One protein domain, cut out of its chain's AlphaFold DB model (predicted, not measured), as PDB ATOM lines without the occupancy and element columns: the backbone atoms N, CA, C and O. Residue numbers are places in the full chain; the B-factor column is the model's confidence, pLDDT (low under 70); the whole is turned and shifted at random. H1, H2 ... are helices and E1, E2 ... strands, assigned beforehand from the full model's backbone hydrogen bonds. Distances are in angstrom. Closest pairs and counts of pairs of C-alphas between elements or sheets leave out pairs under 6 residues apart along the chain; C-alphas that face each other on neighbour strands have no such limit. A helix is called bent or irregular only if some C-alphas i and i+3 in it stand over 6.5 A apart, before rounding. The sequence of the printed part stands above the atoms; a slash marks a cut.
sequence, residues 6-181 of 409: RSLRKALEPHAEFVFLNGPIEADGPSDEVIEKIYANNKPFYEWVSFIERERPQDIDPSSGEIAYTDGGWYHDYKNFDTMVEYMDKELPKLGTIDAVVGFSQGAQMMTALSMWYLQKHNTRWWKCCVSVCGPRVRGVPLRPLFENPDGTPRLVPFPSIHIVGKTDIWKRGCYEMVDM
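AT A GLANCE: This is residues 6 to 181 of the 409 residues of an uncharacterized protein of Phytophthora kernoviae (UniProt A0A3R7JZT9). A small parallel sheet, E5, E6 and E7, has helices H4 and H6 over one face, while an arm ending in the hairpin E2 and E3 makes one end of the long axis. H3 crosses near H4, H5 packs on H4, H2 sits in a loop off the body, and residues 10 to 15, partly in H1, stick out at the other end. The printed part has 176 residues, with six named helices and seven named strands in the order H1 H2 E1 E2 E3 E4 H3 E5 H4 E6 H5 E7 H6; E1 with E4 and E2 with E3 are antiparallel pairs. The class is mixed, helices and strands, and the whole is compact, with a radius of gyration of the C-alphas of 17.7 A and spans of 60 by 43 by 31 A.

IN THESE COORDINATES: H1 is residues 6 to 12, from C-alpha 6 at (27.348, -42.867, 4.168), and H2 is 33 to 42, 14.1 A long. Short strands follow: E1 at 51 to 53, E2 at 58 to 60, E3 at 67 to 69 and E4 at 76 to 78. H3 is 81 to 95, 20.8 A; E5 is 98 to 104, 17.0 A; H4 is 106 to 122, 23.2 A, from (46.395, -46.207, -1.185); E6 is 127 to 133, 16.3 A. H5 is 141 to 147, E7 is 161 to 164, and H6 is 172 to 179, ending at (42.248, -45.553, -15.244). H2 is irregular, with C-alphas 38 and 41 8.2 A apart, H5 likewise, with 142 and 145 7.3 A apart, and H3 only just, with 90 and 93 6.55 A apart.

HOW THE PARTS SIT: E5 and E6 are parallel, with N 131 and O 101 2.8 A apart; E6 and E7 are parallel, with N 162 and O 130 2.9 A apart. E5, H4, E6 and E6, H5, E7 are strand-helix-strand units, parallel neighbour strands joined through a helix, with right-handed crossovers. H4 is on the sheet at a height of 10.0 A, over E5 and E6; the closest C-alphas of H4 and E6 are those of Ala 108 and Ser 132, 5.1 A. H6 is on the same face, two layers in all, helices on one face of a sheet; the closest C-alphas of H6 and E7 are those of His 163 and Val 179, 6.8 A. With residues 113 to 120 alone H4 touches H5, closest at the C-alphas of Met 116 and Leu 146, 6.1 A, at a steep tilt of 61 degrees. H3 is close to but not clearly touching H4, about perpendicular at 79 degrees, with the C-alphas of Val 85 and Leu 114 closest at 7.6 A. The closest C-alphas of E4 and H5 are those of His 76 and Val 141, 5.8 A. N 52 of E1 and O 77 of E4 are 3.0 A apart, and N 59 and O 68 in the hairpin E2 and E3 2.8 A. H1 is apart from H2. Every O i to N i+4 pair is within hydrogen-bond range in H1, H4 and H6; the counts are 4 of 6 in H2, 9 of 11 in H3 and 0 of 3 in H5, which has 3 of 4 O i to N i+3 pairs within range.

THE WHOLE: The C-alphas farthest apart are those of Pro 14 and Ser 63, 61.2 A. The printed part has no cut; the links H1 to H2 and H5 to E7 are long. Mean pLDDT of the printed part is 90.2, and no printed residue is under 70.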
ATOM      1  N   ARG A   6      28.741 -42.926   3.661       94.12
ATOM      2  CA  ARG A   6      27.348 -42.867   4.168       94.12
ATOM      3  C   ARG A   6      26.300 -42.679   3.069       94.12
ATOM      4  O   ARG A   6      25.321 -43.417   3.033       94.12
ATOM      5  N   SER A   7      26.515 -41.729   2.160       92.88
ATOM      6  CA  SER A   7      25.575 -41.468   1.060       92.88
ATOM      7  C   SER A   7      25.520 -42.614   0.051       92.88
ATOM      8  O   SER A   7      24.439 -42.938  -0.428       92.88
ATOM      9  N   LEU A   8      26.662 -43.249  -0.237       90.50
ATOM     10  CA  LEU A   8      26.725 -44.414  -1.121       90.50
ATOM     11  C   LEU A   8      25.976 -45.605  -0.512       90.50
ATOM     12  O   LEU A   8      25.183 -46.235  -1.197       90.50
ATOM     13  N   ARG A   9      26.173 -45.862   0.788       93.69
ATOM     14  CA  ARG A   9      25.454 -46.914   1.517       93.69
ATOM     15  C   ARG A   9      23.950 -46.685   1.483       93.69
ATOM     16  O   ARG A   9      23.219 -47.560   1.047       93.69
ATOM     17  N   LYS A  10      23.503 -45.467   1.802       93.94
ATOM     18  CA  LYS A  10      22.084 -45.092   1.733       93.94
ATOM     19  C   LYS A  10      21.491 -45.261   0.330       93.94
ATOM     20  O   LYS A  10      20.335 -45.639   0.203       93.94
ATOM     21  N   ALA A  11      22.254 -44.948  -0.716       93.38
ATOM     22  CA  ALA A  11      21.796 -45.099  -2.096       93.38
ATOM     23  C   ALA A  11      21.672 -46.569  -2.530       93.38
ATOM     24  O   ALA A  11      20.927 -46.861  -3.459       93.38
ATOM     25  N   LEU A  12      22.407 -47.468  -1.875       90.50
ATOM     26  CA  LEU A  12      22.418 -48.893  -2.178       90.50
ATOM     27  C   LEU A  12      21.562 -49.722  -1.220       90.50
ATOM     28  O   LEU A  12      21.393 -50.907  -1.464       90.50
ATOM     29  N   GLU A  13      20.989 -49.144  -0.166       86.94
ATOM     30  CA  GLU A  13      20.032 -49.837   0.697       86.94
ATOM     31  C   GLU A  13      18.698 -50.084  -0.042       86.94
ATOM     32  O   GLU A  13      18.198 -49.178  -0.713       86.94
ATOM     33  N   PRO A  14      18.081 -51.279   0.078       86.94
ATOM     34  CA  PRO A  14      18.500 -52.457   0.854       86.94
ATOM     35  C   PRO A  14      19.344 -53.474   0.052       86.94
ATOM     36  O   PRO A  14      19.493 -54.619   0.461       86.94
ATOM     37  N   HIS A  15      19.845 -53.091  -1.116       90.25
ATOM     38  CA  HIS A  15      20.427 -53.973  -2.129       90.25
ATOM     39  C   HIS A  15      21.907 -54.327  -1.926       90.25
ATOM     40  O   HIS A  15      22.431 -55.123  -2.701       90.25
ATOM     41  N   ALA A  16      22.596 -53.746  -0.940       90.38
ATOM     42  CA  ALA A  16      24.000 -54.048  -0.676       90.38
ATOM     43  C   ALA A  16      24.324 -54.078   0.820       90.38
ATOM     44  O   ALA A  16      23.929 -53.189   1.578       90.38
ATOM     45  N   GLU A  17      25.126 -55.064   1.213       92.50
ATOM     46  CA  GLU A  17      25.801 -55.114   2.505       92.50
ATOM     47  C   GLU A  17      27.206 -54.506   2.385       92.50
ATOM     48  O   GLU A  17      27.894 -54.677   1.380       92.50
ATOM     49  N   PHE A  18      27.638 -53.774   3.415       94.25
ATOM     50  CA  PHE A  18      28.954 -53.140   3.447       94.25
ATOM     51  C   PHE A  18      29.808 -53.712   4.567       94.25
ATOM     52  O   PHE A  18      29.519 -53.494   5.744       94.25
ATOM     53  N   VAL A  19      30.924 -54.328   4.185       94.88
ATOM     54  CA  VAL A  19      31.973 -54.749   5.112       94.88
ATOM     55  C   VAL A  19      33.176 -53.817   4.991       94.88
ATOM     56  O   VAL A  19      33.554 -53.399   3.897       94.88
ATOM     57  N   PHE A  20      33.772 -53.461   6.128       95.12
ATOM     58  CA  PHE A  20      34.932 -52.576   6.199       95.12
ATOM     59  C   PHE A  20      36.108 -53.308   6.831       95.12
ATOM     60  O   PHE A  20      35.965 -53.889   7.905       95.12
ATOM     61  N   LEU A  21      37.269 -53.217   6.188       94.31
ATOM     62  CA  LEU A  21      38.529 -53.741   6.700       94.31
ATOM     63  C   LEU A  21      39.466 -52.589   7.055       94.31
ATOM     64  O   LEU A  21      39.538 -51.591   6.331       94.31
ATOM     65  N   ASN A  22      40.196 -52.754   8.154       93.62
ATOM     66  CA  ASN A  22      41.378 -51.948   8.432       93.62
ATOM     67  C   ASN A  22      42.573 -52.523   7.663       93.62
ATOM     68  O   ASN A  22      42.624 -53.731   7.415       93.62
ATOM     69  N   GLY A  23      43.522 -51.654   7.308       93.62
ATOM     70  CA  GLY A  23      44.832 -52.094   6.839       93.62
ATOM     71  C   GLY A  23      45.579 -52.854   7.947       93.62
ATOM     72  O   GLY A  23      45.305 -52.625   9.128       93.62
ATOM     73  N   PRO A  24      46.495 -53.773   7.606       95.50
ATOM     74  CA  PRO A  24      47.169 -54.608   8.598       95.50
ATOM     75  C   PRO A  24      48.340 -53.918   9.305       95.50
ATOM     76  O   PRO A  24      48.935 -54.513  10.200       95.50
ATOM     77  N   ILE A  25      48.697 -52.697   8.905       94.25
ATOM     78  CA  ILE A  25      49.883 -51.993   9.391       94.25
ATOM     79  C   ILE A  25      49.426 -50.768  10.165       94.25
ATOM     80  O   ILE A  25      48.648 -49.973   9.647       94.25
ATOM     81  N   GLU A  26      49.900 -50.613  11.395       93.69
ATOM     82  CA  GLU A  26      49.736 -49.368  12.144       93.69
ATOM     83  C   GLU A  26      50.546 -48.255  11.467       93.69
ATOM     84  O   GLU A  26      51.730 -48.423  11.185       93.69
ATOM     85  N   ALA A  27      49.891 -47.137  11.160       89.25
ATOM     86  CA  ALA A  27      50.500 -46.045  10.416       89.25
ATOM     87  C   ALA A  27      51.524 -45.287  11.282       89.25
ATOM     88  O   ALA A  27      51.184 -44.794  12.356       89.25
ATOM     89  N   ASP A  28      52.748 -45.139  10.771       80.44
ATOM     90  CA  ASP A  28      53.859 -44.421  11.433       80.44
ATOM     91  C   ASP A  28      53.997 -42.955  10.944       80.44
ATOM     92  O   ASP A  28      54.787 -42.160  11.450       80.44
ATOM     93  N   GLY A  29      53.212 -42.571   9.929       78.12
ATOM     94  CA  GLY A  29      53.229 -41.238   9.320       78.12
ATOM     95  C   GLY A  29      52.241 -40.237   9.939       78.12
ATOM     96  O   GLY A  29      51.288 -40.621  10.624       78.12
ATOM     97  N   PRO A  30      52.416 -38.926   9.673       79.56
ATOM     98  CA  PRO A  30      51.466 -37.913  10.113       79.56
ATOM     99  C   PRO A  30      50.103 -38.129   9.443       79.56
ATOM    100  O   PRO A  30      50.016 -38.385   8.242       79.56
ATOM    101  N   SER A  31      49.029 -37.992  10.218       84.50
ATOM    102  CA  SER A  31      47.669 -37.963   9.680       84.50
ATOM    103  C   SER A  31      47.280 -36.547   9.263       84.50
ATOM    104  O   SER A  31      47.774 -35.565   9.813       84.50
ATOM    105  N   ASP A  32      46.371 -36.444   8.294       83.62
ATOM    106  CA  ASP A  32      45.803 -35.163   7.869       83.62
ATOM    107  C   ASP A  32      45.157 -34.425   9.058       83.62
ATOM    108  O   ASP A  32      44.496 -35.044   9.897       83.62
ATOM    109  N   GLU A  33      45.320 -33.100   9.129       87.19
ATOM    110  CA  GLU A  33      44.817 -32.277  10.239       87.19
ATOM    111  C   GLU A  33      43.308 -32.448  10.471       87.19
ATOM    112  O   GLU A  33      42.839 -32.426  11.613       87.19
ATOM    113  N   VAL A  34      42.528 -32.646   9.404       86.44
ATOM    114  CA  VAL A  34      41.083 -32.883   9.498       86.44
ATOM    115  C   VAL A  34      40.803 -34.247  10.124       86.44
ATOM    116  O   VAL A  34      39.883 -34.370  10.936       86.44
ATOM    117  N   ILE A  35      41.599 -35.264   9.783       87.00
ATOM    118  CA  ILE A  35      41.487 -36.602  10.372       87.00
ATOM    119  C   ILE A  35      41.855 -36.566  11.853       87.00
ATOM    120  O   ILE A  35      41.096 -37.087  12.665       87.00
ATOM    121  N   GLU A  36      42.942 -35.892  12.221       88.81
ATOM    122  CA  GLU A  36      43.333 -35.709  13.624       88.81
ATOM    123  C   GLU A  36      42.242 -34.980  14.415       88.81
ATOM    124  O   GLU A  36      41.842 -35.413  15.494       88.81
ATOM    125  N   LYS A  37      41.668 -33.913  13.853       91.00
ATOM    126  CA  LYS A  37      40.619 -33.142  14.525       91.00
ATOM    127  C   LYS A  37      39.349 -33.953  14.797       91.00
ATOM    128  O   LYS A  37      38.701 -33.731  15.818       91.00
ATOM    129  N   ILE A  38      38.954 -34.827  13.873       90.75
ATOM    130  CA  ILE A  38      37.674 -35.549  13.952       90.75
ATOM    131  C   ILE A  38      37.838 -36.917  14.627       90.75
ATOM    132  O   ILE A  38      36.948 -37.337  15.364       90.75
ATOM    133  N   TYR A  39      38.965 -37.597  14.408       91.06
ATOM    134  CA  TYR A  39      39.153 -39.012  14.739       91.06
ATOM    135  C   TYR A  39      40.362 -39.292  15.644       91.06
ATOM    136  O   TYR A  39      40.750 -40.449  15.773       91.06
ATOM    137  N   ALA A  40      40.957 -38.294  16.314       89.38
ATOM    138  CA  ALA A  40      42.090 -38.527  17.228       89.38
ATOM    139  C   ALA A  40      41.828 -39.626  18.278       89.38
ATOM    140  O   ALA A  40      42.730 -40.390  18.612       89.38
ATOM    141  N   ASN A  41      40.587 -39.750  18.761       92.75
ATOM    142  CA  ASN A  41      40.196 -40.771  19.743       92.75
ATOM    143  C   ASN A  41      40.065 -42.186  19.150       92.75
ATOM    144  O   ASN A  41      39.835 -43.136  19.893       92.75
ATOM    145  N   ASN A  42      40.176 -42.335  17.828       88.94
ATOM    146  CA  ASN A  42      40.111 -43.614  17.122       88.94
ATOM    147  C   ASN A  42      41.496 -44.197  16.814       88.94
ATOM    148  O   ASN A  42      41.568 -45.210  16.122       88.94
ATOM    149  N   LYS A  43      42.576 -43.576  17.305       89.31
ATOM    150  CA  LYS A  43      43.931 -44.116  17.174       89.31
ATOM    151  C   LYS A  43      44.049 -45.514  17.822       89.31
ATOM    152  O   LYS A  43      43.376 -45.771  18.822       89.31
ATOM    153  N   PRO A  44      44.924 -46.393  17.300       91.25
ATOM    154  CA  PRO A  44      45.840 -46.144  16.183       91.25
ATOM    155  C   PRO A  44      45.150 -46.150  14.809       91.25
ATOM    156  O   PRO A  44      44.089 -46.749  14.628       91.25
ATOM    157  N   PHE A  45      45.751 -45.450  13.843       92.06
ATOM    158  CA  PHE A  45      45.331 -45.497  12.440       92.06
ATOM    159  C   PHE A  45      46.115 -46.562  11.684       92.06
ATOM    160  O   PHE A  45      47.194 -46.965  12.111       92.06
ATOM    161  N   TYR A  46      45.571 -47.000  10.549       93.12
ATOM    162  CA  TYR A  46      46.121 -48.116   9.794       93.12
ATOM    163  C   TYR A  46      46.324 -47.769   8.321       93.12
ATOM    164  O   TYR A  46      45.504 -47.069   7.721       93.12
ATOM    165  N   GLU A  47      47.373 -48.331   7.736       93.75
ATOM    166  CA  GLU A  47      47.686 -48.286   6.313       93.75
ATOM    167  C   GLU A  47      47.806 -49.700   5.727       93.75
ATOM    168  O   GLU A  47      47.888 -50.702   6.444       93.75
ATOM    169  N   TRP A  48      47.748 -49.798   4.400       94.94
ATOM    170  CA  TRP A  48      47.830 -51.086   3.715       94.94
ATOM    171  C   TRP A  48      49.267 -51.523   3.470       94.94
ATOM    172  O   TRP A  48      49.573 -52.704   3.599       94.94
ATOM    173  N   VAL A  49      50.127 -50.576   3.096       93.06
ATOM    174  CA  VAL A  49      51.566 -50.766   2.881       93.06
ATOM    175  C   VAL A  49      52.300 -49.476   3.230       93.06
ATOM    176  O   VAL A  49      51.784 -48.394   2.973       93.06
ATOM    177  N   SER A  50      53.533 -49.578   3.717       90.19
ATOM    178  CA  SER A  50      54.472 -48.454   3.706       90.19
ATOM    179  C   SER A  50      55.285 -48.470   2.405       90.19
ATOM    180  O   SER A  50      55.500 -49.533   1.802       90.19
ATOM    181  N   PHE A  51      55.730 -47.299   1.940       88.19
ATOM    182  CA  PHE A  51      56.544 -47.203   0.731       88.19
ATOM    183  C   PHE A  51      57.693 -46.208   0.846       88.19
ATOM    184  O   PHE A  51      57.596 -45.194   1.528       88.19
ATOM    185  N   ILE A  52      58.778 -46.507   0.130       88.56
ATOM    186  CA  ILE A  52      59.915 -45.602  -0.056       88.56
ATOM    187  C   ILE A  52      59.987 -45.233  -1.534       88.56
ATOM    188  O   ILE A  52      59.980 -46.119  -2.394       88.56
ATOM    189  N   GLU A  53      60.064 -43.939  -1.837       88.19
ATOM    190  CA  GLU A  53      60.351 -43.477  -3.194       88.19
ATOM    191  C   GLU A  53      61.824 -43.728  -3.531       88.19
ATOM    192  O   GLU A  53      62.734 -43.359  -2.787       88.19
ATOM    193  N   ARG A  54      62.061 -44.396  -4.656       88.38
ATOM    194  CA  ARG A  54      63.391 -44.612  -5.218       88.38
ATOM    195  C   ARG A  54      63.817 -43.380  -6.002       88.38
ATOM    196  O   ARG A  54      62.985 -42.676  -6.571       88.38
ATOM    197  N   GLU A  55      65.127 -43.178  -6.086       89.31
ATOM    198  CA  GLU A  55      65.696 -42.212  -7.016       89.31
ATOM    199  C   GLU A  55      65.259 -42.557  -8.442       89.31
ATOM    200  O   GLU A  55      65.335 -43.710  -8.880       89.31
ATOM    201  N   ARG A  56      64.742 -41.548  -9.141       89.44
ATOM    202  CA  ARG A  56      64.140 -41.714 -10.457       89.44
ATOM    203  C   ARG A  56      65.172 -41.381 -11.533       89.44
ATOM    204  O   ARG A  56      65.581 -40.220 -11.608       89.44
ATOM    205  N   PRO A  57      65.609 -42.352 -12.354       85.94
ATOM    206  CA  PRO A  57      66.529 -42.080 -13.448       85.94
ATOM    207  C   PRO A  57      65.887 -41.108 -14.442       85.94
ATOM    208  O   PRO A  57      64.710 -41.239 -14.795       85.94
ATOM    209  N   GLN A  58      66.671 -40.119 -14.863       87.88
ATOM    210  CA  GLN A  58      66.210 -39.011 -15.683       87.88
ATOM    211  C   GLN A  58      67.175 -38.729 -16.831       87.88
ATOM    212  O   GLN A  58      68.388 -38.667 -16.626       87.88
ATOM    213  N   ASP A  59      66.609 -38.497 -18.008       85.06
ATOM    214  CA  ASP A  59      67.299 -37.927 -19.155       85.06
ATOM    215  C   ASP A  59      66.884 -36.464 -19.292       85.06
ATOM    216  O   ASP A  59      65.716 -36.113 -19.111       85.06
ATOM    217  N   ILE A  60      67.847 -35.599 -19.595       84.56
ATOM    218  CA  ILE A  60      67.592 -34.180 -19.839       84.56
ATOM    219  C   ILE A  60      67.717 -33.964 -21.339       84.56
ATOM    220  O   ILE A  60      68.791 -34.197 -21.901       84.56
ATOM    221  N   ASP A  61      66.638 -33.519 -21.983       75.88
ATOM    222  CA  ASP A  61      66.690 -33.112 -23.384       75.88
ATOM    223  C   ASP A  61      67.707 -31.959 -23.526       75.88
ATOM    224  O   ASP A  61      67.511 -30.892 -22.934       75.88
ATOM    225  N   PRO A  62      68.801 -32.129 -24.294       73.75
ATOM    226  CA  PRO A  62      69.860 -31.122 -24.381       73.75
ATOM    227  C   PRO A  62      69.413 -29.799 -25.018       73.75
ATOM    228  O   PRO A  62      70.109 -28.793 -24.890       73.75
ATOM    229  N   SER A  63      68.295 -29.804 -25.746       74.81
ATOM    230  CA  SER A  63      67.774 -28.668 -26.505       74.81
ATOM    231  C   SER A  63      66.672 -27.903 -25.770       74.81
ATOM    232  O   SER A  63      66.642 -26.675 -25.850       74.81
ATOM    233  N   SER A  64      65.798 -28.598 -25.035       78.81
ATOM    234  CA  SER A  64      64.685 -27.986 -24.292       78.81
ATOM    235  C   SER A  64      64.932 -27.894 -22.784       78.81
ATOM    236  O   SER A  64      64.286 -27.095 -22.107       78.81
ATOM    237  N   GLY A  65      65.870 -28.681 -22.247       77.81
ATOM    238  CA  GLY A  65      66.092 -28.826 -20.807       77.81
ATOM    239  C   GLY A  65      64.986 -29.609 -20.091       77.81
ATOM    240  O   GLY A  65      64.959 -29.629 -18.860       77.81
ATOM    241  N   GLU A  66      64.061 -30.230 -20.831       77.75
ATOM    242  CA  GLU A  66      62.981 -31.022 -20.247       77.75
ATOM    243  C   GLU A  66      63.511 -32.327 -19.642       77.75
ATOM    244  O   GLU A  66      64.332 -33.026 -20.235       77.75
ATOM    245  N   ILE A  67      63.018 -32.646 -18.443       81.38
ATOM    246  CA  ILE A  67      63.365 -33.858 -17.701       81.38
ATOM    247  C   ILE A  67      62.398 -34.974 -18.107       81.38
ATOM    248  O   ILE A  67      61.200 -34.906 -17.815       81.38
ATOM    249  N   ALA A  68      62.926 -36.024 -18.730       78.50
ATOM    250  CA  ALA A  68      62.210 -37.250 -19.051       78.50
ATOM    251  C   ALA A  68      62.627 -38.368 -18.085       78.50
ATOM    252  O   ALA A  68      63.778 -38.796 -18.060       78.50
ATOM    253  N   TYR A  69      61.685 -38.861 -17.284       83.12
ATOM    254  CA  TYR A  69      61.938 -39.995 -16.393       83.12
ATOM    255  C   TYR A  69      61.883 -41.316 -17.162       83.12
ATOM    256  O   TYR A  69      60.910 -41.579 -17.871       83.12
ATOM    257  N   THR A  70      62.886 -42.175 -16.975       83.25
ATOM    258  CA  THR A  70      63.029 -43.441 -17.719       83.25
ATOM    259  C   THR A  70      62.545 -44.673 -16.947       83.25
ATOM    260  O   THR A  70      62.525 -45.778 -17.483       83.25
ATOM    261  N   ASP A  71      62.073 -44.500 -15.707       84.75
ATOM    262  CA  ASP A  71      61.569 -45.584 -14.845       84.75
ATOM    263  C   ASP A  71      60.194 -46.158 -15.242       84.75
ATOM    264  O   ASP A  71      59.696 -47.075 -14.585       84.75
ATOM    265  N   GLY A  72      59.546 -45.624 -16.283       85.06
ATOM    266  CA  GLY A  72      58.212 -46.069 -16.715       85.06
ATOM    267  C   GLY A  72      57.113 -45.835 -15.667       85.06
ATOM    268  O   GLY A  72      56.044 -46.446 -15.721       85.06
ATOM    269  N   GLY A  73      57.369 -44.976 -14.680       88.62
ATOM    270  CA  GLY A  73      56.478 -44.733 -13.559       88.62
ATOM    271  C   GLY A  73      56.548 -45.807 -12.474       88.62
ATOM    272  O   GLY A  73      55.569 -45.953 -11.745       88.62
ATOM    273  N   TRP A  74      57.640 -46.568 -12.367       93.50
ATOM    274  CA  TRP A  74      57.863 -47.574 -11.323       93.50
ATOM    275  C   TRP A  74      58.980 -47.126 -10.386       93.50
ATOM    276  O   TRP A  74      60.158 -47.348 -10.653       93.50
ATOM    277  N   TYR A  75      58.614 -46.492  -9.276       93.06
ATOM    278  CA  TYR A  75      59.590 -45.876  -8.377       93.06
ATOM    279  C   TYR A  75      59.248 -46.020  -6.890       93.06
ATOM    280  O   TYR A  75      59.921 -45.419  -6.066       93.06
ATOM    281  N   HIS A  76      58.254 -46.829  -6.502       94.12
ATOM    282  CA  HIS A  76      58.003 -47.128  -5.085       94.12
ATOM    283  C   HIS A  76      58.557 -48.500  -4.689       94.12
ATOM    284  O   HIS A  76      58.421 -49.478  -5.426       94.12
ATOM    285  N   ASP A  77      59.127 -48.590  -3.490       90.75
ATOM    286  CA  ASP A  77      59.457 -49.846  -2.821       90.75
ATOM    287  C   ASP A  77      58.457 -50.111  -1.690       90.75
ATOM    288  O   ASP A  77      58.493 -49.426  -0.671       90.75
ATOM    289  N   TYR A  78      57.542 -51.067  -1.877       90.25
ATOM    290  CA  TYR A  78      56.521 -51.412  -0.880       90.25
ATOM    291  C   TYR A  78      57.098 -52.395   0.143       90.25
ATOM    292  O   TYR A  78      57.394 -53.534  -0.208       90.25
ATOM    293  N   LYS A  79      57.268 -51.976   1.402       86.44
ATOM    294  CA  LYS A  79      57.983 -52.776   2.418       86.44
ATOM    295  C   LYS A  79      57.152 -53.893   3.046       86.44
ATOM    296  O   LYS A  79      57.720 -54.861   3.535       86.44
ATOM    297  N   ASN A  80      55.828 -53.779   3.015       88.19
ATOM    298  CA  ASN A  80      54.915 -54.680   3.726       88.19
ATOM    299  C   ASN A  80      53.833 -55.272   2.814       88.19
ATOM    300  O   ASN A  80      52.741 -55.605   3.270       88.19
ATOM    301  N   PHE A  81      54.119 -55.384   1.515       91.50
ATOM    302  CA  PHE A  81      53.164 -55.955   0.570       91.50
ATOM    303  C   PHE A  81      52.821 -57.413   0.914       91.50
ATOM    304  O   PHE A  81      51.646 -57.764   0.923       91.50
ATOM    305  N   ASP A  82      53.812 -58.227   1.287       92.88
ATOM    306  CA  ASP A  82      53.587 -59.634   1.650       92.88
ATOM    307  C   ASP A  82      52.719 -59.769   2.909       92.88
ATOM    308  O   ASP A  82      51.753 -60.524   2.913       92.88
ATOM    309  N   THR A  83      52.970 -58.955   3.942       95.25
ATOM    310  CA  THR A  83      52.123 -58.897   5.148       95.25
ATOM    311  C   THR A  83      50.676 -58.533   4.814       95.25
ATOM    312  O   THR A  83      49.737 -59.048   5.422       95.25
ATOM    313  N   MET A  84      50.478 -57.650   3.833       95.56
ATOM    314  CA  MET A  84      49.151 -57.275   3.361       95.56
ATOM    315  C   MET A  84      48.458 -58.423   2.621       95.56
ATOM    316  O   MET A  84      47.285 -58.685   2.885       95.56
ATOM    317  N   VAL A  85      49.180 -59.146   1.760       95.94
ATOM    318  CA  VAL A  85      48.664 -60.347   1.087       95.94
ATOM    319  C   VAL A  85      48.276 -61.420   2.110       95.94
ATOM    320  O   VAL A  85      47.140 -61.879   2.078       95.94
ATOM    321  N   GLU A  86      49.146 -61.740   3.073       97.06
ATOM    322  CA  GLU A  86      48.876 -62.733   4.129       97.06
ATOM    323  C   GLU A  86      47.634 -62.387   4.963       97.06
ATOM    324  O   GLU A  86      46.824 -63.254   5.304       97.06
ATOM    325  N   TYR A  87      47.459 -61.104   5.289       97.69
ATOM    326  CA  TYR A  87      46.262 -60.627   5.971       97.69
ATOM    327  C   TYR A  87      45.004 -60.829   5.116       97.69
ATOM    328  O   TYR A  87      44.003 -61.359   5.601       97.69
ATOM    329  N   MET A  88      45.055 -60.458   3.836       96.75
ATOM    330  CA  MET A  88      43.912 -60.597   2.933       96.75
ATOM    331  C   MET A  88      43.564 -62.063   2.651       96.75
ATOM    332  O   MET A  88      42.380 -62.392   2.633       96.75
ATOM    333  N   ASP A  89      44.554 -62.951   2.534       94.81
ATOM    334  CA  ASP A  89      44.354 -64.402   2.413       94.81
ATOM    335  C   ASP A  89      43.590 -64.988   3.608       94.81
ATOM    336  O   ASP A  89      42.824 -65.943   3.467       94.81
ATOM    337  N   LYS A  90      43.757 -64.401   4.798       95.88
ATOM    338  CA  LYS A  90      43.033 -64.800   6.009       95.88
ATOM    339  C   LYS A  90      41.627 -64.211   6.081       95.88
ATOM    340  O   LYS A  90      40.724 -64.878   6.588       95.88
ATOM    341  N   GLU A  91      41.434 -62.966   5.653       95.88
ATOM    342  CA  GLU A  91      40.145 -62.278   5.786       95.88
ATOM    343  C   GLU A  91      39.164 -62.622   4.664       95.88
ATOM    344  O   GLU A  91      38.000 -62.898   4.949       95.88
ATOM    345  N   LEU A  92      39.612 -62.673   3.407       93.75
ATOM    346  CA  LEU A  92      38.732 -62.867   2.249       93.75
ATOM    347  C   LEU A  92      37.862 -64.138   2.326       93.75
ATOM    348  O   LEU A  92      36.658 -64.020   2.095       93.75
ATOM    349  N   PRO A  93      38.371 -65.315   2.748       91.19
ATOM    350  CA  PRO A  93      37.533 -66.508   2.893       91.19
ATOM    351  C   PRO A  93      36.389 -66.357   3.904       91.19
ATOM    352  O   PRO A  93      35.373 -67.034   3.782       91.19
ATOM    353  N   LYS A  94      36.533 -65.479   4.906       92.75
ATOM    354  CA  LYS A  94      35.498 -65.243   5.928       92.75
ATOM    355  C   LYS A  94      34.379 -64.336   5.428       92.75
ATOM    356  O   LYS A  94      33.287 -64.364   5.985       92.75
ATOM    357  N   LEU A  95      34.674 -63.506   4.429       88.44
ATOM    358  CA  LEU A  95      33.745 -62.528   3.868       88.44
ATOM    359  C   LEU A  95      32.808 -63.138   2.821       88.44
ATOM    360  O   LEU A  95      31.791 -62.533   2.495       88.44
ATOM    361  N   GLY A  96      33.129 -64.329   2.310       81.56
ATOM    362  CA  GLY A  96      32.362 -64.975   1.252       81.56
ATOM    363  C   GLY A  96      32.533 -64.273  -0.096       81.56
ATOM    364  O   GLY A  96      33.586 -63.715  -0.407       81.56
ATOM    365  N   THR A  97      31.501 -64.336  -0.934       82.62
ATOM    366  CA  THR A  97      31.518 -63.727  -2.268       82.62
ATOM    367  C   THR A  97      31.361 -62.212  -2.184       82.62
ATOM    368  O   THR A  97      30.383 -61.729  -1.619       82.62
ATOM    369  N   ILE A  98      32.272 -61.460  -2.806       92.94
ATOM    370  CA  ILE A  98      32.217 -59.995  -2.840       92.94
ATOM    371  C   ILE A  98      31.788 -59.552  -4.245       92.94
ATOM    372  O   ILE A  98      32.406 -59.907  -5.244       92.94
ATOM    373  N   ASP A  99      30.731 -58.752  -4.367       90.44
ATOM    374  CA  ASP A  99      30.318 -58.233  -5.679       90.44
ATOM    375  C   ASP A  99      31.169 -57.038  -6.116       90.44
ATOM    376  O   ASP A  99      31.589 -56.948  -7.271       90.44
ATOM    377  N   ALA A 100      31.481 -56.136  -5.188       93.50
ATOM    378  CA  ALA A 100      32.298 -54.963  -5.457       93.50
ATOM    379  C   ALA A 100      33.253 -54.671  -4.301       93.50
ATOM    380  O   ALA A 100      32.883 -54.754  -3.132       93.50
ATOM    381  N   VAL A 101      34.474 -54.271  -4.643       96.62
ATOM    382  CA  VAL A 101      35.470 -53.765  -3.698       96.62
ATOM    383  C   VAL A 101      35.653 -52.266  -3.918       96.62
ATOM    384  O   VAL A 101      35.676 -51.794  -5.056       96.62
ATOM    385  N   VAL A 102      35.761 -51.502  -2.830       97.31
ATOM    386  CA  VAL A 102      35.946 -50.046  -2.877       97.31
ATOM    387  C   VAL A 102      37.278 -49.687  -2.234       97.31
ATOM    388  O   VAL A 102      37.460 -49.872  -1.030       97.31
ATOM    389  N   GLY A 103      38.194 -49.138  -3.026       97.12
ATOM    390  CA  GLY A 103      39.484 -48.642  -2.562       97.12
ATOM    391  C   GLY A 103      39.533 -47.116  -2.586       97.12
ATOM    392  O   GLY A 103      39.132 -46.496  -3.566       97.12
ATOM    393  N   PHE A 104      40.050 -46.505  -1.520       95.44
ATOM    394  CA  PHE A 104      40.327 -45.066  -1.463       95.44
ATOM    395  C   PHE A 104      41.831 -44.808  -1.385       95.44
ATOM    396  O   PHE A 104      42.493 -45.406  -0.536       95.44
ATOM    397  N   SER A 105      42.363 -43.913  -2.225       94.31
ATOM    398  CA  SER A 105      43.787 -43.541  -2.245       94.31
ATOM    399  C   SER A 105      44.701 -44.780  -2.293       94.31
ATOM    400  O   SER A 105      44.582 -45.589  -3.216       94.31
ATOM    401  N   GLN A 106      45.562 -45.003  -1.295       93.50
ATOM    402  CA  GLN A 106      46.395 -46.207  -1.185       93.50
ATOM    403  C   GLN A 106      45.572 -47.512  -1.214       93.50
ATOM    404  O   GLN A 106      45.996 -48.506  -1.798       93.50
ATOM    405  N   GLY A 107      44.356 -47.512  -0.660       96.25
ATOM    406  CA  GLY A 107      43.450 -48.657  -0.741       96.25
ATOM    407  C   GLY A 107      43.041 -48.998  -2.176       96.25
ATOM    408  O   GLY A 107      42.872 -50.171  -2.492       96.25
ATOM    409  N   ALA A 108      42.938 -48.010  -3.073       97.75
ATOM    410  CA  ALA A 108      42.698 -48.266  -4.494       97.75
ATOM    411  C   ALA A 108      43.927 -48.898  -5.163       97.75
ATOM    412  O   ALA A 108      43.779 -49.867  -5.899       97.75
ATOM    413  N   GLN A 109      45.138 -48.427  -4.843       97.00
ATOM    414  CA  GLN A 109      46.375 -49.050  -5.327       97.00
ATOM    415  C   GLN A 109      46.466 -50.521  -4.929       97.00
ATOM    416  O   GLN A 109      46.793 -51.368  -5.760       97.00
ATOM    417  N   MET A 110      46.182 -50.827  -3.661       96.88
ATOM    418  CA  MET A 110      46.282 -52.194  -3.153       96.88
ATOM    419  C   MET A 110      45.159 -53.080  -3.676       96.88
ATOM    420  O   MET A 110      45.429 -54.208  -4.066       96.88
ATOM    421  N   MET A 111      43.934 -52.565  -3.791       97.44
ATOM    422  CA  MET A 111      42.834 -53.248  -4.480       97.44
ATOM    423  C   MET A 111      43.235 -53.647  -5.910       97.44
ATOM    424  O   MET A 111      43.052 -54.799  -6.306       97.44
ATOM    425  N   THR A 112      43.818 -52.727  -6.683       98.00
ATOM    426  CA  THR A 112      44.289 -52.997  -8.048       98.00
ATOM    427  C   THR A 112      45.429 -54.021  -8.067       98.00
ATOM    428  O   THR A 112      45.400 -54.959  -8.863       98.00
ATOM    429  N   ALA A 113      46.402 -53.899  -7.159       97.44
ATOM    430  CA  ALA A 113      47.501 -54.854  -7.021       97.44
ATOM    431  C   ALA A 113      47.017 -56.266  -6.661       97.44
ATOM    432  O   ALA A 113      47.396 -57.228  -7.325       97.44
ATOM    433  N   LEU A 114      46.137 -56.392  -5.666       97.19
ATOM    434  CA  LEU A 114      45.547 -57.663  -5.245       97.19
ATOM    435  C   LEU A 114      44.699 -58.297  -6.347       97.19
ATOM    436  O   LEU A 114      44.749 -59.511  -6.527       97.19
ATOM    437  N   SER A 115      43.962 -57.487  -7.115       96.06
ATOM    438  CA  SER A 115      43.166 -57.972  -8.252       96.06
ATOM    439  C   SER A 115      44.038 -58.741  -9.247       96.06
ATOM    440  O   SER A 115      43.677 -59.838  -9.669       96.06
ATOM    441  N   MET A 116      45.210 -58.195  -9.581       95.69
ATOM    442  CA  MET A 116      46.160 -58.854 -10.482       95.69
ATOM    443  C   MET A 116      46.930 -59.984  -9.806       95.69
ATOM    444  O   MET A 116      47.158 -61.020 -10.427       95.69
ATOM    445  N   TRP A 117      47.304 -59.813  -8.536       93.94
ATOM    446  CA  TRP A 117      48.010 -60.830  -7.762       93.94
ATOM    447  C   TRP A 117      47.212 -62.134  -7.691       93.94
ATOM    448  O   TRP A 117      47.708 -63.176  -8.117       93.94
ATOM    449  N   TYR A 118      45.957 -62.080  -7.233       88.62
ATOM    450  CA  TYR A 118      45.103 -63.265  -7.119       88.62
ATOM    451  C   TYR A 118      44.750 -63.871  -8.471       88.62
ATOM    452  O   TYR A 118      44.728 -65.098  -8.606       88.62
ATOM    453  N   LEU A 119      44.527 -63.033  -9.485       84.25
ATOM    454  CA  LEU A 119      44.250 -63.517 -10.828       84.25
ATOM    455  C   LEU A 119      45.446 -64.288 -11.402       84.25
ATOM    456  O   LEU A 119      45.269 -65.370 -11.943       84.25
ATOM    457  N   GLN A 120      46.672 -63.786 -11.252       82.25
ATOM    458  CA  GLN A 120      47.848 -64.447 -11.826       82.25
ATOM    459  C   GLN A 120      48.343 -65.634 -10.997       82.25
ATOM    460  O   GLN A 120      48.780 -66.634 -11.559       82.25
ATOM    461  N   LYS A 121      48.301 -65.535  -9.665       78.69
ATOM    462  CA  LYS A 121      48.815 -66.586  -8.773       78.69
ATOM    463  C   LYS A 121      47.831 -67.734  -8.584       78.69
ATOM    464  O   LYS A 121      48.255 -68.881  -8.472       78.69
ATOM    465  N   HIS A 122      46.537 -67.427  -8.542       72.81
ATOM    466  CA  HIS A 122      45.498 -68.371  -8.126       72.81
ATOM    467  C   HIS A 122      44.336 -68.470  -9.114       72.81
ATOM    468  O   HIS A 122      43.370 -69.172  -8.827       72.81
ATOM    469  N   ASN A 123      44.380 -67.752 -10.245       76.38
ATOM    470  CA  ASN A 123      43.256 -67.631 -11.178       76.38
ATOM    471  C   ASN A 123      41.930 -67.289 -10.469       76.38
ATOM    472  O   ASN A 123      40.862 -67.774 -10.834       76.38
ATOM    473  N   THR A 124      42.016 -66.489  -9.402       77.94
ATOM    474  CA  THR A 124      40.903 -66.218  -8.490       77.94
ATOM    475  C   THR A 124      40.480 -64.759  -8.592       77.94
ATOM    476  O   THR A 124      41.312 -63.852  -8.626       77.94
ATOM    477  N   ARG A 125      39.164 -64.531  -8.606       87.19
ATOM    478  CA  ARG A 125      38.546 -63.203  -8.574       87.19
ATOM    479  C   ARG A 125      37.692 -63.087  -7.324       87.19
ATOM    480  O   ARG A 125      36.552 -63.534  -7.310       87.19
ATOM    481  N   TRP A 126      38.254 -62.479  -6.287       89.81
ATOM    482  CA  TRP A 126      37.542 -62.270  -5.027       89.81
ATOM    483  C   TRP A 126      36.376 -61.292  -5.148       89.81
ATOM    484  O   TRP A 126      35.433 -61.384  -4.372       89.81
ATOM    485  N   TRP A 127      36.420 -60.393  -6.134       93.31
ATOM    486  CA  TRP A 127      35.377 -59.410  -6.410       93.31
ATOM    487  C   TRP A 127      35.030 -59.318  -7.896       93.31
ATOM    488  O   TRP A 127      35.872 -59.578  -8.757       93.31
ATOM    489  N   LYS A 128      33.795 -58.906  -8.212       88.00
ATOM    490  CA  LYS A 128      33.326 -58.740  -9.602       88.00
ATOM    491  C   LYS A 128      33.590 -57.338 -10.160       88.00
ATOM    492  O   LYS A 128      33.733 -57.199 -11.369       88.00
ATOM    493  N   CYS A 129      33.667 -56.308  -9.314       92.12
ATOM    494  CA  CYS A 129      33.857 -54.908  -9.717       92.12
ATOM    495  C   CYS A 129      34.830 -54.163  -8.788       92.12
ATOM    496  O   CYS A 129      34.788 -54.341  -7.571       92.12
ATOM    497  N   CYS A 130      35.684 -53.311  -9.359       96.00
ATOM    498  CA  CYS A 130      36.604 -52.435  -8.630       96.00
ATOM    499  C   CYS A 130      36.101 -50.985  -8.627       96.00
ATOM    500  O   CYS A 130      35.915 -50.386  -9.681       96.00
ATOM    501  N   VAL A 131      35.954 -50.365  -7.460       96.19
ATOM    502  CA  VAL A 131      35.629 -48.936  -7.350       96.19
ATOM    503  C   VAL A 131      36.836 -48.199  -6.780       96.19
ATOM    504  O   VAL A 131      37.140 -48.309  -5.593       96.19
ATOM    505  N   SER A 132      37.531 -47.452  -7.635       97.12
ATOM    506  CA  SER A 132      38.688 -46.632  -7.272       97.12
ATOM    507  C   SER A 132      38.237 -45.211  -6.941       97.12
ATOM    508  O   SER A 132      37.653 -44.521  -7.776       97.12
ATOM    509  N   VAL A 133      38.507 -44.757  -5.719       96.69
ATOM    510  CA  VAL A 133      38.193 -43.400  -5.256       96.69
ATOM    511  C   VAL A 133      39.494 -42.660  -4.972       96.69
ATOM    512  O   VAL A 133      40.213 -43.008  -4.037       96.69
ATOM    513  N   CYS A 134      39.803 -41.642  -5.776       95.62
ATOM    514  CA  CYS A 134      41.048 -40.869  -5.689       95.62
ATOM    515  C   CYS A 134      42.309 -41.755  -5.608       95.62
ATOM    516  O   CYS A 134      43.223 -41.475  -4.838       95.62
ATOM    517  N   GLY A 135      42.329 -42.867  -6.347       95.94
ATOM    518  CA  GLY A 135      43.427 -43.829  -6.348       95.94
ATOM    519  C   GLY A 135      44.499 -43.499  -7.385       95.94
ATOM    520  O   GLY A 135      44.230 -43.705  -8.568       95.94
ATOM    521  N   PRO A 136      45.705 -43.035  -7.006       94.62
ATOM    522  CA  PRO A 136      46.791 -42.847  -7.964       94.62
ATOM    523  C   PRO A 136      47.348 -44.189  -8.456       94.62
ATOM    524  O   PRO A 136      47.319 -45.155  -7.701       94.62
ATOM    525  N   ARG A 137      47.899 -44.245  -9.680       95.25
ATOM    526  CA  ARG A 137      48.495 -45.438 -10.326       95.25
ATOM    527  C   ARG A 137      49.346 -46.270  -9.360       95.25
ATOM    528  O   ARG A 137      50.057 -45.717  -8.519       95.25
ATOM    529  N   VAL A 138      49.334 -47.597  -9.505       96.69
ATOM    530  CA  VAL A 138      50.287 -48.475  -8.805       96.69
ATOM    531  C   VAL A 138      51.719 -48.137  -9.253       96.69
ATOM    532  O   VAL A 138      51.997 -47.993 -10.447       96.69
ATOM    533  N   ARG A 139      52.633 -47.989  -8.283       94.69
ATOM    534  CA  ARG A 139      54.038 -47.583  -8.503       94.69
ATOM    535  C   ARG A 139      55.074 -48.575  -7.977       94.69
ATOM    536  O   ARG A 139      56.269 -48.349  -8.162       94.69
ATOM    537  N   GLY A 140      54.634 -49.638  -7.304       94.38
ATOM    538  CA  GLY A 140      55.512 -50.612  -6.661       94.38
ATOM    539  C   GLY A 140      56.388 -51.345  -7.676       94.38
ATOM    540  O   GLY A 140      55.867 -52.120  -8.473       94.38
ATOM    541  N   VAL A 141      57.706 -51.142  -7.625       92.81
ATOM    542  CA  VAL A 141      58.671 -51.799  -8.527       92.81
ATOM    543  C   VAL A 141      58.534 -53.328  -8.505       92.81
ATOM    544  O   VAL A 141      58.476 -53.915  -9.586       92.81
ATOM    545  N   PRO A 142      58.399 -53.997  -7.338       91.25
ATOM    546  CA  PRO A 142      58.212 -55.451  -7.301       91.25
ATOM    547  C   PRO A 142      56.908 -55.934  -7.952       91.25
ATOM    548  O   PRO A 142      56.809 -57.094  -8.336       91.25
ATOM    549  N   LEU A 143      55.912 -55.053  -8.095       93.94
ATOM    550  CA  LEU A 143      54.612 -55.384  -8.683       93.94
ATOM    551  C   LEU A 143      54.583 -55.206 -10.200       93.94
ATOM    552  O   LEU A 143      53.636 -55.662 -10.833       93.94
ATOM    553  N   ARG A 144      55.606 -54.583 -10.797       94.38
ATOM    554  CA  ARG A 144      55.694 -54.338 -12.243       94.38
ATOM    555  C   ARG A 144      55.376 -55.576 -13.103       94.38
ATOM    556  O   ARG A 144      54.588 -55.423 -14.031       94.38
ATOM    557  N   PRO A 145      55.860 -56.799 -12.796       94.06
ATOM    558  CA  PRO A 145      55.536 -57.994 -13.589       94.06
ATOM    559  C   PRO A 145      54.046 -58.379 -13.609       94.06
ATOM    560  O   PRO A 145      53.619 -59.139 -14.479       94.06
ATOM    561  N   LEU A 146      53.243 -57.871 -12.668       94.00
ATOM    562  CA  LEU A 146      51.793 -58.046 -12.707       94.00
ATOM    563  C   LEU A 146      51.164 -57.216 -13.835       94.00
ATOM    564  O   LEU A 146      50.162 -57.638 -14.399       94.00
ATOM    565  N   PHE A 147      51.761 -56.074 -14.178       95.38
ATOM    566  CA  PHE A 147      51.181 -55.049 -15.052       95.38
ATOM    567  C   PHE A 147      51.947 -54.842 -16.362       95.38
ATOM    568  O   PHE A 147      51.564 -53.996 -17.165       95.38
ATOM    569  N   GLU A 148      53.014 -55.601 -16.600       92.88
ATOM    570  CA  GLU A 148      53.788 -55.559 -17.840       92.88
ATOM    571  C   GLU A 148      54.184 -56.967 -18.294       92.88
ATOM    572  O   GLU A 148      54.517 -57.841 -17.490       92.88
ATOM    573  N   ASN A 149      54.143 -57.185 -19.606       86.12
ATOM    574  CA  ASN A 149      54.691 -58.364 -20.260       86.12
ATOM    575  C   ASN A 149      56.232 -58.303 -20.303       86.12
ATOM    576  O   ASN A 149      56.812 -57.223 -20.174       86.12
ATOM    577  N   PRO A 150      56.923 -59.437 -20.543       86.31
ATOM    578  CA  PRO A 150      58.382 -59.454 -20.694       86.31
ATOM    579  C   PRO A 150      58.926 -58.544 -21.806       86.31
ATOM    580  O   PRO A 150      60.078 -58.129 -21.738       86.31
ATOM    581  N   ASP A 151      58.112 -58.237 -22.817       85.88
ATOM    582  CA  ASP A 151      58.442 -57.318 -23.913       85.88
ATOM    583  C   ASP A 151      58.184 -55.833 -23.574       85.88
ATOM    584  O   ASP A 151      58.407 -54.962 -24.410       85.88
ATOM    585  N   GLY A 152      57.729 -55.540 -22.350       82.00
ATOM    586  CA  GLY A 152      57.417 -54.195 -21.865       82.00
ATOM    587  C   GLY A 152      56.022 -53.689 -22.235       82.00
ATOM    588  O   GLY A 152      55.673 -52.571 -21.859       82.00
ATOM    589  N   THR A 153      55.205 -54.475 -22.944       85.81
ATOM    590  CA  THR A 153      53.821 -54.079 -23.238       85.81
ATOM    591  C   THR A 153      52.944 -54.139 -21.977       85.81
ATOM    592  O   THR A 153      53.154 -55.011 -21.126       85.81
ATOM    593  N   PRO A 154      51.952 -53.241 -21.821       86.62
ATOM    594  CA  PRO A 154      51.073 -53.247 -20.654       86.62
ATOM    595  C   PRO A 154      50.258 -54.543 -20.527       86.62
ATOM    596  O   PRO A 154      49.705 -55.042 -21.505       86.62
ATOM    597  N   ARG A 155      50.117 -55.038 -19.294       90.12
ATOM    598  CA  ARG A 155      49.076 -55.984 -18.875       90.12
ATOM    599  C   ARG A 155      48.022 -55.211 -18.109       90.12
ATOM    600  O   ARG A 155      48.260 -54.774 -16.981       90.12
ATOM    601  N   LEU A 156      46.877 -55.031 -18.742       93.31
ATOM    602  CA  LEU A 156      45.775 -54.283 -18.166       93.31
ATOM    603  C   LEU A 156      45.029 -55.121 -17.122       93.31
ATOM    604  O   LEU A 156      45.084 -56.349 -17.118       93.31
ATOM    605  N   VAL A 157      44.368 -54.436 -16.193       95.31
ATOM    606  CA  VAL A 157      43.618 -55.032 -15.089       95.31
ATOM    607  C   VAL A 157      42.260 -55.464 -15.609       95.31
ATOM    608  O   VAL A 157      41.433 -54.599 -15.925       95.31
ATOM    609  N   PRO A 158      41.970 -56.777 -15.660       91.19
ATOM    610  CA  PRO A 158      40.833 -57.229 -16.421       91.19
ATOM    611  C   PRO A 158      39.565 -57.274 -15.554       91.19
ATOM    612  O   PRO A 158      38.961 -58.333 -15.385       91.19
ATOM    613  N   PHE A 159      39.173 -56.156 -14.935       90.50
ATOM    614  CA  PHE A 159      37.980 -56.037 -14.076       90.50
ATOM    615  C   PHE A 159      37.108 -54.838 -14.485       90.50
ATOM    616  O   PHE A 159      37.662 -53.785 -14.801       90.50
ATOM    617  N   PRO A 160      35.760 -54.932 -14.411       89.00
ATOM    618  CA  PRO A 160      34.904 -53.751 -14.376       89.00
ATOM    619  C   PRO A 160      35.434 -52.757 -13.364       89.00
ATOM    620  O   PRO A 160      35.758 -53.145 -12.234       89.00
ATOM    621  N   SER A 161      35.482 -51.488 -13.752       92.00
ATOM    622  CA  SER A 161      35.926 -50.455 -12.838       92.00
ATOM    623  C   SER A 161      35.116 -49.172 -12.922       92.00
ATOM    624  O   SER A 161      34.628 -48.771 -13.977       92.00
ATOM    625  N   ILE A 162      34.954 -48.537 -11.763       91.81
ATOM    626  CA  ILE A 162      34.407 -47.190 -11.612       91.81
ATOM    627  C   ILE A 162      35.504 -46.347 -10.971       91.81
ATOM    628  O   ILE A 162      35.984 -46.679  -9.889       91.81
ATOM    629  N   HIS A 163      35.878 -45.247 -11.621       92.19
ATOM    630  CA  HIS A 163      36.924 -44.348 -11.136       92.19
ATOM    631  C   HIS A 163      36.331 -42.993 -10.765       92.19
ATOM    632  O   HIS A 163      35.800 -42.270 -11.608       92.19
ATOM    633  N   ILE A 164      36.418 -42.646  -9.484       92.12
ATOM    634  CA  ILE A 164      35.958 -41.372  -8.936       92.12
ATOM    635  C   ILE A 164      37.189 -40.499  -8.704       92.12
ATOM    636  O   ILE A 164      37.979 -40.754  -7.798       92.12
ATOM    637  N   VAL A 165      37.345 -39.461  -9.529       87.75
ATOM    638  CA  VAL A 165      38.518 -38.576  -9.511       87.75
ATOM    639  C   VAL A 165      38.134 -37.180  -9.028       87.75
ATOM    640  O   VAL A 165      37.258 -36.523  -9.601       87.75
ATOM    641  N   GLY A 166      38.816 -36.696  -7.989       87.31
ATOM    642  CA  GLY A 166      38.667 -35.326  -7.507       87.31
ATOM    643  C   GLY A 166      39.218 -34.312  -8.513       87.31
ATOM    644  O   GLY A 166      40.385 -34.360  -8.896       87.31
ATOM    645  N   LYS A 167      38.396 -33.345  -8.943       87.00
ATOM    646  CA  LYS A 167      38.809 -32.339  -9.947       87.00
ATOM    647  C   LYS A 167      39.979 -31.460  -9.494       87.00
ATOM    648  O   LYS A 167      40.723 -30.985 -10.350       87.00
ATOM    649  N   THR A 168      40.097 -31.247  -8.186       90.75
ATOM    650  CA  THR A 168      41.113 -30.421  -7.515       90.75
ATOM    651  C   THR A 168      42.124 -31.258  -6.732       90.75
ATOM    652  O   THR A 168      42.877 -30.709  -5.936       90.75
ATOM    653  N   ASP A 169      42.112 -32.580  -6.908       88.19
ATOM    654  CA  ASP A 169      43.049 -33.477  -6.238       88.19
ATOM    655  C   ASP A 169      44.463 -33.270  -6.802       88.19
ATOM    656  O   ASP A 169      44.653 -33.258  -8.023       88.19
ATOM    657  N   ILE A 170      45.460 -33.124  -5.928       91.38
ATOM    658  CA  ILE A 170      46.867 -33.006  -6.334       91.38
ATOM    659  C   ILE A 170      47.351 -34.272  -7.061       91.38
ATOM    660  O   ILE A 170      48.209 -34.198  -7.937       91.38
ATOM    661  N   TRP A 171      46.731 -35.422  -6.775       88.69
ATOM    662  CA  TRP A 171      47.015 -36.712  -7.400       88.69
ATOM    663  C   TRP A 171      46.124 -37.012  -8.606       88.69
ATOM    664  O   TRP A 171      46.153 -38.126  -9.132       88.69
ATOM    665  N   LYS A 172      45.355 -36.031  -9.097       86.88
ATOM    666  CA  LYS A 172      44.434 -36.193 -10.234       86.88
ATOM    667  C   LYS A 172      45.094 -36.854 -11.442       86.88
ATOM    668  O   LYS A 172      44.503 -37.755 -12.029       86.88
ATOM    669  N   ARG A 173      46.312 -36.435 -11.811       84.81
ATOM    670  CA  ARG A 173      47.056 -37.049 -12.925       84.81
ATOM    671  C   ARG A 173      47.300 -38.536 -12.667       84.81
ATOM    672  O   ARG A 173      46.969 -39.354 -13.513       84.81
ATOM    673  N   GLY A 174      47.793 -38.878 -11.479       86.44
ATOM    674  CA  GLY A 174      47.993 -40.269 -11.076       86.44
ATOM    675  C   GLY A 174      46.697 -41.083 -11.085       86.44
ATOM    676  O   GLY A 174      46.748 -42.274 -11.367       86.44
ATOM    677  N   CYS A 175      45.544 -40.468 -10.812       89.75
ATOM    678  CA  CYS A 175      44.250 -41.147 -10.888       89.75
ATOM    679  C   CYS A 175      43.848 -41.483 -12.330       89.75
ATOM    680  O   CYS A 175      43.332 -42.566 -12.567       89.75
ATOM    681  N   TYR A 176      44.100 -40.601 -13.302       85.12
ATOM    682  CA  TYR A 176      43.883 -40.942 -14.716       85.12
ATOM    683  C   TYR A 176      44.843 -42.032 -15.184       85.12
ATOM    684  O   TYR A 176      44.423 -42.972 -15.841       85.12
ATOM    685  N   GLU A 177      46.096 -41.982 -14.742       90.56
ATOM    686  CA  GLU A 177      47.046 -43.055 -15.031       90.56
ATOM    687  C   GLU A 177      46.638 -44.395 -14.385       90.56
ATOM    688  O   GLU A 177      47.026 -45.444 -14.883       90.56
ATOM    689  N   MET A 178      45.859 -44.386 -13.292       95.12
ATOM    690  CA  MET A 178      45.212 -45.588 -12.750       95.12
ATOM    691  C   MET A 178      44.071 -46.073 -13.650       95.12
ATOM    692  O   MET A 178      43.928 -47.278 -13.813       95.12
ATOM    693  N   VAL A 179      43.276 -45.176 -14.250       87.94
ATOM    694  CA  VAL A 179      42.248 -45.553 -15.244       87.94
ATOM    695  C   VAL A 179      42.897 -46.308 -16.401       87.94
ATOM    696  O   VAL A 179      42.433 -47.390 -16.743       87.94
ATOM    697  N   ASP A 180      44.026 -45.805 -16.907       89.12
ATOM    698  CA  ASP A 180      44.779 -46.414 -18.013       89.12
ATOM    699  C   ASP A 180      45.402 -47.780 -17.656       89.12
ATOM    700  O   ASP A 180      45.880 -48.493 -18.538       89.12
ATOM    701  N   MET A 181      45.419 -48.169 -16.373       94.88
ATOM    702  CA  MET A 181      45.809 -49.523 -15.966       94.88
ATOM    703  C   MET A 181      44.693 -50.548 -16.172       94.88
ATOM    704  O   MET A 181      44.978 -51.741 -16.123       94.88
TER     705      MET A 181